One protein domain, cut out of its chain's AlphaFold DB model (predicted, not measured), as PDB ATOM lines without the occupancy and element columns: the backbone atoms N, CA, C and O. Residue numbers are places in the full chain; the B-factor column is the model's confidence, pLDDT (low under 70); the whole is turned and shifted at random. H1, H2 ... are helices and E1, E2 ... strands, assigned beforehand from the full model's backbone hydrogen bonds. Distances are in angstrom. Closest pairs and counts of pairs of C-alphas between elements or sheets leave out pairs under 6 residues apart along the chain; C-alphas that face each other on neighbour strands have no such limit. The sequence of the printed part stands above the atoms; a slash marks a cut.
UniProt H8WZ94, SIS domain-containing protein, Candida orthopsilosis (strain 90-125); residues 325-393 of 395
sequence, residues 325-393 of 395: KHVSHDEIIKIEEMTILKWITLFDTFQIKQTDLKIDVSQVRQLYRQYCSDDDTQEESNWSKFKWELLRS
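What this domain is: This is residues 325 to 393 of the 395 residues of the protein "SIS domain-containing protein" of Candida orthopsilosis (strain 90-125) (UniProt H8WZ94). A small three-stranded sheet stands at one end of a long helical hairpin, H3 and H4, whose link, residues 372 to 378, reaches toward the other end of the long axis. The shorter helices H1 and H2 lie over one side of the hairpin near the sheet, H1 next to H4 and H2 next to H3. The printed part has 69 residues, with order E1 H1 H2 E2 E3 H3 H4; the sheet order is E1 E2 E3, mixed, and the class is mostly helix. The whole is compact, with a radius of gyration of the C-alphas of 11.7 A, yet elongated, spanning 37 by 21 by 19 A.

Where its parts are: E1, residues 325 to 327, begins at C-alpha 325 (-54.022, 5.962, -50.395). H1 is residues 329 to 333 and H2 residues 337 to 346, 14.6 A long. E2 is residues 349 to 352 and E3 residues 358 to 360. H3, residues 361 to 371, is 15.1 A long. H4, residues 379 to 393, is 21.1 A long and ends at C-alpha 393 (-45.500, 12.069, -39.273).

How they stand to each other: E1 and E2 are parallel, with N 325 and O 349 2.9 A apart; E1, H1, H2 and E2 form a strand-helix-strand unit, parallel strands joined through helices, with a right-handed crossover. E2 and E3 are an antiparallel hairpin, with N 350 and O 359 2.9 A apart. H2, H3 and H4 only graze the sheet; H1 is not on it. H2 and H3 only just touch, with 3 pairs of C-alphas within 8 A, closest Ile 344 and Val 361 at 5.9 A. H3 and H4 touch, closest C-alphas Tyr 371 and Phe 386 at 6.3 A, a shallow tilt of 31 degrees, opposite ways. H4 touches H1 with residues 387 to 391 alone, closest C-alphas Ile 333 and Lys 387 at 6.3 A. Every O i to N i+4 pair is within hydrogen-bond range in H1, H3 and H4, and 5 of 6 in H2.

The domain as a whole: The C-alphas farthest apart, Gln 354 and Thr 377, are 37.4 A apart. The printed part has no cut and no long link. Residues 373 to 380 have pLDDT under 70.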
ATOM      1  N   LYS A 325     -54.971   5.615 -49.332       87.75
ATOM      2  CA  LYS A 325     -54.022   5.962 -50.395       87.75
ATOM      3  C   LYS A 325     -52.666   5.320 -50.115       87.75
ATOM      4  O   LYS A 325     -51.970   5.712 -49.185       87.75
ATOM      5  N   HIS A 326     -52.245   4.394 -50.971       86.50
ATOM      6  CA  HIS A 326     -50.876   3.876 -50.943       86.50
ATOM      7  C   HIS A 326     -49.910   4.817 -51.678       86.50
ATOM      8  O   HIS A 326     -50.099   5.088 -52.868       86.50
ATOM      9  N   VAL A 327     -48.861   5.274 -50.987       87.56
ATOM     10  CA  VAL A 327     -47.859   6.240 -51.486       87.56
ATOM     11  C   VAL A 327     -46.439   5.688 -51.286       87.56
ATOM     12  O   VAL A 327     -46.203   4.952 -50.334       87.56
ATOM     13  N   SER A 328     -45.476   5.993 -52.158       87.75
ATOM     14  CA  SER A 328     -44.045   5.743 -51.896       87.75
ATOM     15  C   SER A 328     -43.339   6.975 -51.312       87.75
ATOM     16  O   SER A 328     -43.791   8.104 -51.483       87.75
ATOM     17  N   HIS A 329     -42.184   6.780 -50.669       82.19
ATOM     18  CA  HIS A 329     -41.343   7.890 -50.201       82.19
ATOM     19  C   HIS A 329     -40.993   8.870 -51.344       82.19
ATOM     20  O   HIS A 329     -41.141  10.081 -51.187       82.19
ATOM     21  N   ASP A 330     -40.632   8.350 -52.523       82.75
ATOM     22  CA  ASP A 330     -40.327   9.159 -53.713       82.75
ATOM     23  C   ASP A 330     -41.534   9.958 -54.231       82.75
ATOM     24  O   ASP A 330     -41.370  11.079 -54.714       82.75
ATOM     25  N   GLU A 331     -42.745   9.395 -54.134       84.44
ATOM     26  CA  GLU A 331     -43.990  10.074 -54.509       84.44
ATOM     27  C   GLU A 331     -44.288  11.260 -53.579       84.44
ATOM     28  O   GLU A 331     -44.777  12.276 -54.063       84.44
ATOM     29  N   ILE A 332     -43.948  11.177 -52.284       84.50
ATOM     30  CA  ILE A 332     -44.108  12.287 -51.325       84.50
ATOM     31  C   ILE A 332     -43.061  13.379 -51.574       84.50
ATOM     32  O   ILE A 332     -43.399  14.560 -51.626       84.50
ATOM     33  N   ILE A 333     -41.794  13.013 -51.793       85.12
ATOM     34  CA  ILE A 333     -40.717  13.986 -52.053       85.12
ATOM     35  C   ILE A 333     -41.004  14.788 -53.334       85.12
ATOM     36  O   ILE A 333     -40.821  16.008 -53.376       85.12
ATOM     37  N   LYS A 334     -41.521  14.125 -54.374       86.81
ATOM     38  CA  LYS A 334     -41.865  14.748 -55.661       86.81
ATOM     39  C   LYS A 334     -43.282  15.328 -55.717       86.81
ATOM     40  O   LYS A 334     -43.675  15.801 -56.777       86.81
ATOM     41  N   ILE A 335     -44.047  15.313 -54.621       88.44
ATOM     42  CA  ILE A 335     -45.447  15.746 -54.666       88.44
ATOM     43  C   ILE A 335     -45.570  17.251 -54.948       88.44
ATOM     44  O   ILE A 335     -44.813  18.075 -54.421       88.44
ATOM     45  N   GLU A 336     -46.542  17.597 -55.786       87.94
ATOM     46  CA  GLU A 336     -47.008  18.963 -56.016       87.94
ATOM     47  C   GLU A 336     -48.162  19.291 -55.061       87.94
ATOM     48  O   GLU A 336     -48.956  18.415 -54.704       87.94
ATOM     49  N   GLU A 337     -48.309  20.560 -54.691       86.06
ATOM     50  CA  GLU A 337     -49.336  21.012 -53.748       86.06
ATOM     51  C   GLU A 337     -50.763  20.685 -54.221       86.06
ATOM     52  O   GLU A 337     -51.582  20.123 -53.491       86.06
ATOM     53  N   MET A 338     -51.034  20.889 -55.510       80.94
ATOM     54  CA  MET A 338     -52.315  20.527 -56.122       80.94
ATOM     55  C   MET A 338     -52.614  19.016 -56.051       80.94
ATOM     56  O   MET A 338     -53.767  18.599 -56.171       80.94
ATOM     57  N   THR A 339     -51.594  18.174 -55.858       85.00
ATOM     58  CA  THR A 339     -51.745  16.723 -55.702       85.00
ATOM     59  C   THR A 339     -52.023  16.334 -54.248       85.00
ATOM     60  O   THR A 339     -52.900  15.495 -54.031       85.00
ATOM     61  N   ILE A 340     -51.386  16.970 -53.249       88.12
ATOM     62  CA  ILE A 340     -51.717  16.698 -51.835       88.12
ATOM     63  C   ILE A 340     -53.158  17.124 -51.515       88.12
ATOM     64  O   ILE A 340     -53.894  16.355 -50.901       88.12
ATOM     65  N   LEU A 341     -53.611  18.277 -52.026       85.06
ATOM     66  CA  LEU A 341     -54.986  18.766 -51.850       85.06
ATOM     67  C   LEU A 341     -56.035  17.797 -52.421       85.06
ATOM     68  O   LEU A 341     -57.057  17.526 -51.784       85.06
ATOM     69  N   LYS A 342     -55.759  17.202 -53.590       83.88
ATOM     70  CA  LYS A 342     -56.597  16.144 -54.183       83.88
ATOM     71  C   LYS A 342     -56.601  14.862 -53.353       83.88
ATOM     72  O   LYS A 342     -57.602  14.158 -53.336       83.88
ATOM     73  N   TRP A 343     -55.509  14.514 -52.675       87.75
ATOM     74  CA  TRP A 343     -55.479  13.295 -51.858       87.75
ATOM     75  C   TRP A 343     -56.167  13.496 -50.502       87.75
ATOM     76  O   TRP A 343     -56.922  12.629 -50.074       87.75
ATOM     77  N   ILE A 344     -55.999  14.667 -49.885       87.88
ATOM     78  CA  ILE A 344     -56.665  15.085 -48.638       87.88
ATOM     79  C   ILE A 344     -58.202  15.150 -48.774       87.88
ATOM     80  O   ILE A 344     -58.918  15.118 -47.771       87.88
ATOM     81  N   THR A 345     -58.721  15.273 -49.997       82.12
ATOM     82  CA  THR A 345     -60.164  15.343 -50.294       82.12
ATOM     83  C   THR A 345     -60.776  14.011 -50.736       82.12
ATOM     84  O   THR A 345     -61.991  13.864 -50.649       82.12
ATOM     85  N   LEU A 346     -59.967  13.043 -51.187       77.69
ATOM     86  CA  LEU A 346     -60.438  11.772 -51.763       77.69
ATOM     87  C   LEU A 346     -60.183  10.534 -50.887       77.69
ATOM     88  O   LEU A 346     -60.763   9.483 -51.154       77.69
ATOM     89  N   PHE A 347     -59.308  10.629 -49.886       88.81
ATOM     90  CA  PHE A 347     -58.884   9.501 -49.053       88.81
ATOM     91  C   PHE A 347     -58.964   9.854 -47.566       88.81
ATOM     92  O   PHE A 347     -58.849  11.022 -47.195       88.81
ATOM     93  N   ASP A 348     -59.120   8.831 -46.725       85.81
ATOM     94  CA  ASP A 348     -59.225   8.975 -45.267       85.81
ATOM     95  C   ASP A 348     -57.860   8.794 -44.587       85.81
ATOM     96  O   ASP A 348     -57.549   9.433 -43.586       85.81
ATOM     97  N   THR A 349     -57.017   7.920 -45.142       87.44
ATOM     98  CA  THR A 349     -55.688   7.605 -44.599       87.44
ATOM     99  C   THR A 349     -54.667   7.447 -45.715       87.44
ATOM    100  O   THR A 349     -54.983   6.961 -46.804       87.44
ATOM    101  N   PHE A 350     -53.419   7.831 -45.451       88.88
ATOM    102  CA  PHE A 350     -52.294   7.515 -46.328       88.88
ATOM    103  C   PHE A 350     -51.447   6.414 -45.682       88.88
ATOM    104  O   PHE A 350     -51.177   6.454 -44.481       88.88
ATOM    105  N   GLN A 351     -51.005   5.442 -46.479       88.00
ATOM    106  CA  GLN A 351     -50.118   4.358 -46.052       88.00
ATOM    107  C   GLN A 351     -48.897   4.293 -46.968       88.00
ATOM    108  O   GLN A 351     -49.032   4.312 -48.197       88.00
ATOM    109  N   ILE A 352     -47.706   4.154 -46.390       86.88
ATOM    110  CA  ILE A 352     -46.487   3.969 -47.181       86.88
ATOM    111  C   ILE A 352     -46.455   2.543 -47.756       86.88
ATOM    112  O   ILE A 352     -46.571   1.552 -47.032       86.88
ATOM    113  N   LYS A 353     -46.292   2.432 -49.080       84.94
ATOM    114  CA  LYS A 353     -46.176   1.162 -49.817       84.94
ATOM    115  C   LYS A 353     -45.116   0.266 -49.164       84.94
ATOM    116  O   LYS A 353     -44.003   0.714 -48.919       84.94
ATOM    117  N   GLN A 354     -45.466  -1.007 -48.950       71.75
ATOM    118  CA  GLN A 354     -44.611  -2.036 -48.330       71.75
ATOM    119  C   GLN A 354     -44.256  -1.800 -46.844       71.75
ATOM    120  O   GLN A 354     -43.350  -2.448 -46.327       71.75
ATOM    121  N   THR A 355     -44.988  -0.934 -46.137       78.25
ATOM    122  CA  THR A 355     -44.857  -0.750 -44.679       78.25
ATOM    123  C   THR A 355     -46.230  -0.625 -44.015       78.25
ATOM    124  O   THR A 355     -47.210  -0.269 -44.672       78.25
ATOM    125  N   ASP A 356     -46.299  -0.856 -42.704       77.62
ATOM    126  CA  ASP A 356     -47.515  -0.618 -41.911       77.62
ATOM    127  C   ASP A 356     -47.678   0.840 -41.453       77.62
ATOM    128  O   ASP A 356     -48.700   1.174 -40.854       77.62
ATOM    129  N   LEU A 357     -46.713   1.709 -41.786       83.81
ATOM    130  CA  LEU A 357     -46.705   3.123 -41.416       83.81
ATOM    131  C   LEU A 357     -47.885   3.867 -42.049       83.81
ATOM    132  O   LEU A 357     -48.042   3.888 -43.280       83.81
ATOM    133  N   LYS A 358     -48.693   4.512 -41.207       87.50
ATOM    134  CA  LYS A 358     -49.928   5.199 -41.601       87.50
ATOM    135  C   LYS A 358     -49.986   6.612 -41.037       87.50
ATOM    136  O   LYS A 358     -49.392   6.929 -40.011       87.50
ATOM    137  N   ILE A 359     -50.745   7.459 -41.722       87.94
ATOM    138  CA  ILE A 359     -51.131   8.782 -41.238       87.94
ATOM    139  C   ILE A 359     -52.597   9.042 -41.587       87.94
ATOM    140  O   ILE A 359     -53.060   8.735 -42.691       87.94
ATOM    141  N   ASP A 360     -53.335   9.580 -40.622       87.56
ATOM    142  CA  ASP A 360     -54.707  10.046 -40.811       87.56
ATOM    143  C   ASP A 360     -54.692  11.409 -41.520       87.56
ATOM    144  O   ASP A 360     -53.895  12.294 -41.196       87.56
ATOM    145  N   VAL A 361     -55.587  11.595 -42.488       88.56
ATOM    146  CA  VAL A 361     -55.725  12.846 -43.239       88.56
ATOM    147  C   VAL A 361     -56.088  14.031 -42.334       88.56
ATOM    148  O   VAL A 361     -55.765  15.170 -42.680       88.56
ATOM    149  N   SER A 362     -56.647  13.801 -41.139       83.75
ATOM    150  CA  SER A 362     -56.788  14.847 -40.111       83.75
ATOM    151  C   SER A 362     -55.446  15.510 -39.740       83.75
ATOM    152  O   SER A 362     -55.356  16.739 -39.690       83.75
ATOM    153  N   GLN A 363     -54.378  14.719 -39.584       85.50
ATOM    154  CA  GLN A 363     -53.030  15.191 -39.254       85.50
ATOM    155  C   GLN A 363     -52.365  15.859 -40.461       85.50
ATOM    156  O   GLN A 363     -51.745  16.912 -40.324       85.50
ATOM    157  N   VAL A 364     -52.569  15.315 -41.667       87.88
ATOM    158  CA  VAL A 364     -52.085  15.936 -42.914       87.88
ATOM    159  C   VAL A 364     -52.705  17.328 -43.109       87.88
ATOM    160  O   VAL A 364     -51.999  18.274 -43.456       87.88
ATOM    161  N   ARG A 365     -54.008  17.491 -42.827       86.62
ATOM    162  CA  ARG A 365     -54.695  18.798 -42.855       86.62
ATOM    163  C   ARG A 365     -54.129  19.777 -41.826       86.62
ATOM    164  O   ARG A 365     -54.075  20.969 -42.111       86.62
ATOM    165  N   GLN A 366     -53.716  19.300 -40.651       85.69
ATOM    166  CA  GLN A 366     -53.094  20.143 -39.628       85.69
ATOM    167  C   GLN A 366     -51.717  20.655 -40.079       85.69
ATOM    168  O   GLN A 366     -51.490  21.861 -40.033       85.69
ATOM    169  N   LEU A 367     -50.852  19.772 -40.591       86.31
ATOM    170  CA  LEU A 367     -49.540  20.147 -41.139       86.31
ATOM    171  C   LEU A 367     -49.671  21.119 -42.320       86.31
ATOM    172  O   LEU A 367     -48.935  22.097 -42.412       86.31
ATOM    173  N   TYR A 368     -50.644  20.894 -43.209       86.62
ATOM    174  CA  TYR A 368     -50.865  21.777 -44.356       86.62
ATOM    175  C   TYR A 368     -51.364  23.169 -43.931       86.62
ATOM    176  O   TYR A 368     -50.920  24.173 -44.476       86.62
ATOM    177  N   ARG A 369     -52.211  23.263 -42.894       83.69
ATOM    178  CA  ARG A 369     -52.600  24.561 -42.310       83.69
ATOM    179  C   ARG A 369     -51.419  25.314 -41.697       83.69
ATOM    180  O   ARG A 369     -51.409  26.534 -41.783       83.69
ATOM    181  N   GLN A 370     -50.457  24.608 -41.098       82.62
ATOM    182  CA  GLN A 370     -49.235  25.216 -40.559       82.62
ATOM    183  C   GLN A 370     -48.331  25.746 -41.681       82.62
ATOM    184  O   GLN A 370     -47.828  26.859 -41.579       82.62
ATOM    185  N   TYR A 371     -48.208  25.007 -42.790       80.94
ATOM    186  CA  TYR A 371     -47.552  25.496 -44.007       80.94
ATOM    187  C   TYR A 371     -48.206  26.781 -44.547       80.94
ATOM    188  O   TYR A 371     -47.504  27.750 -44.810       80.94
ATOM    189  N   CYS A 372     -49.541  26.837 -44.633       75.56
ATOM    190  CA  CYS A 372     -50.257  28.030 -45.106       75.56
ATOM    191  C   CYS A 372     -50.238  29.232 -44.140       75.56
ATOM    192  O   CYS A 372     -50.738  30.288 -44.516       75.56
ATOM    193  N   SER A 373     -49.747  29.085 -42.903       67.88
ATOM    194  CA  SER A 373     -49.662  30.184 -41.924       67.88
ATOM    195  C   SER A 373     -48.271  30.813 -41.794       67.88
ATOM    196  O   SER A 373     -48.148  31.861 -41.164       67.88
ATOM    197  N   ASP A 374     -47.238  30.189 -42.364       67.31
ATOM    198  CA  ASP A 374     -45.874  30.727 -42.381       67.31
ATOM    199  C   ASP A 374     -45.743  31.741 -43.540       67.31
ATOM    200  O   ASP A 374     -45.282  31.401 -44.630       67.31
ATOM    201  N   ASP A 375     -46.159  32.987 -43.285       54.62
ATOM    202  CA  ASP A 375     -46.292  34.132 -44.223       54.62
ATOM    203  C   ASP A 375     -44.942  34.688 -44.768       54.62
ATOM    204  O   ASP A 375     -44.827  35.844 -45.181       54.62
ATOM    205  N   ASP A 376     -43.880  33.876 -44.732       55.53
ATOM    206  CA  ASP A 376     -42.530  34.236 -45.172       55.53
ATOM    207  C   ASP A 376     -42.364  34.097 -46.695       55.53
ATOM    208  O   ASP A 376     -42.783  33.121 -47.318       55.53
ATOM    209  N   THR A 377     -41.641  35.049 -47.291       53.59
ATOM    210  CA  THR A 377     -41.460  35.255 -48.747       53.59
ATOM    211  C   THR A 377     -40.632  34.181 -49.496       53.59
ATOM    212  O   THR A 377     -39.997  34.474 -50.509       53.59
ATOM    213  N   GLN A 378     -40.614  32.929 -49.022       60.66
ATOM    214  CA  GLN A 378     -39.849  31.806 -49.589       60.66
ATOM    215  C   GLN A 378     -40.688  30.520 -49.740       60.66
ATOM    216  O   GLN A 378     -40.413  29.498 -49.104       60.66
ATOM    217  N   GLU A 379     -41.676  30.546 -50.640       61.75
ATOM    218  CA  GLU A 379     -42.606  29.432 -50.915       61.75
ATOM    219  C   GLU A 379     -41.902  28.072 -51.140       61.75
ATOM    220  O   GLU A 379     -42.267  27.071 -50.518       61.75
ATOM    221  N   GLU A 380     -40.837  28.013 -51.954       62.16
ATOM    222  CA  GLU A 380     -40.108  26.760 -52.244       62.16
ATOM    223  C   GLU A 380     -39.434  26.134 -51.003       62.16
ATOM    224  O   GLU A 380     -39.319  24.905 -50.888       62.16
ATOM    225  N   SER A 381     -39.012  26.972 -50.049       71.94
ATOM    226  CA  SER A 381     -38.390  26.545 -48.790       71.94
ATOM    227  C   SER A 381     -39.442  25.955 -47.845       71.94
ATOM    228  O   SER A 381     -39.289  24.836 -47.342       71.94
ATOM    229  N   ASN A 382     -40.572  26.653 -47.697       79.00
ATOM    230  CA  ASN A 382     -41.690  26.225 -46.855       79.00
ATOM    231  C   ASN A 382     -42.343  24.938 -47.390       79.00
ATOM    232  O   ASN A 382     -42.665  24.034 -46.612       79.00
ATOM    233  N   TRP A 383     -42.448  24.776 -48.713       83.62
ATOM    234  CA  TRP A 383     -42.978  23.552 -49.320       83.62
ATOM    235  C   TRP A 383     -42.061  22.343 -49.077       83.62
ATOM    236  O   TRP A 383     -42.521  21.226 -48.819       83.62
ATOM    237  N   SER A 384     -40.744  22.566 -49.082       82.56
ATOM    238  CA  SER A 384     -39.754  21.541 -48.739       82.56
ATOM    239  C   SER A 384     -39.835  21.138 -47.259       82.56
ATOM    240  O   SER A 384     -39.803  19.944 -46.949       82.56
ATOM    241  N   LYS A 385     -40.013  22.106 -46.348       84.25
ATOM    242  CA  LYS A 385     -40.250  21.885 -44.907       84.25
ATOM    243  C   LYS A 385     -41.501  21.028 -44.664       84.25
ATOM    244  O   LYS A 385     -41.405  20.002 -43.988       84.25
ATOM    245  N   PHE A 386     -42.630  21.364 -45.298       88.81
ATOM    246  CA  PHE A 386     -43.875  20.586 -45.210       88.81
ATOM    247  C   PHE A 386     -43.683  19.114 -45.614       88.81
ATOM    248  O   PHE A 386     -44.122  18.213 -44.899       88.81
ATOM    249  N   LYS A 387     -42.982  18.839 -46.725       87.81
ATOM    250  CA  LYS A 387     -42.714  17.458 -47.178       87.81
ATOM    251  C   LYS A 387     -41.931  16.641 -46.151       87.81
ATOM    252  O   LYS A 387     -42.238  15.466 -45.946       87.81
ATOM    253  N   TRP A 388     -40.940  17.250 -45.500       84.88
ATOM    254  CA  TRP A 388     -40.155  16.597 -44.449       84.88
ATOM    255  C   TRP A 388     -40.979  16.318 -43.186       84.88
ATOM    256  O   TRP A 388     -40.876  15.227 -42.621       84.88
ATOM    257  N   GLU A 389     -41.829  17.253 -42.761       86.44
ATOM    258  CA  GLU A 389     -42.721  17.055 -41.610       86.44
ATOM    259  C   GLU A 389     -43.806  16.007 -41.891       86.44
ATOM    260  O   GLU A 389     -44.085  15.165 -41.031       86.44
ATOM    261  N   LEU A 390     -44.346  15.979 -43.114       88.25
ATOM    262  CA  LEU A 390     -45.277  14.950 -43.568       88.25
ATOM    263  C   LEU A 390     -44.628  13.558 -43.526       88.25
ATOM    264  O   LEU A 390     -45.196  12.648 -42.929       88.25
ATOM    265  N   LEU A 391     -43.417  13.404 -44.080       85.75
ATOM    266  CA  LEU A 391     -42.655  12.147 -44.028       85.75
ATOM    267  C   LEU A 391     -42.376  11.684 -42.591       85.75
ATOM    268  O   LEU A 391     -42.499  10.499 -42.295       85.75
ATOM    269  N   ARG A 392     -42.044  12.612 -41.687       85.75
ATOM    270  CA  ARG A 392     -41.789  12.327 -40.263       85.75
ATOM    271  C   ARG A 392     -43.048  11.925 -39.481       85.75
ATOM    272  O   ARG A 392     -42.929  11.345 -38.403       85.75
ATOM    273  N   SER A 393     -44.232  12.262 -39.985       85.50
ATOM    274  CA  SER A 393     -45.500  12.069 -39.273       85.50
ATOM    275  C   SER A 393     -46.156  10.708 -39.523       85.50
ATOM    276  O   SER A 393     -47.067  10.340 -38.786       85.50
TER     277      SER A 393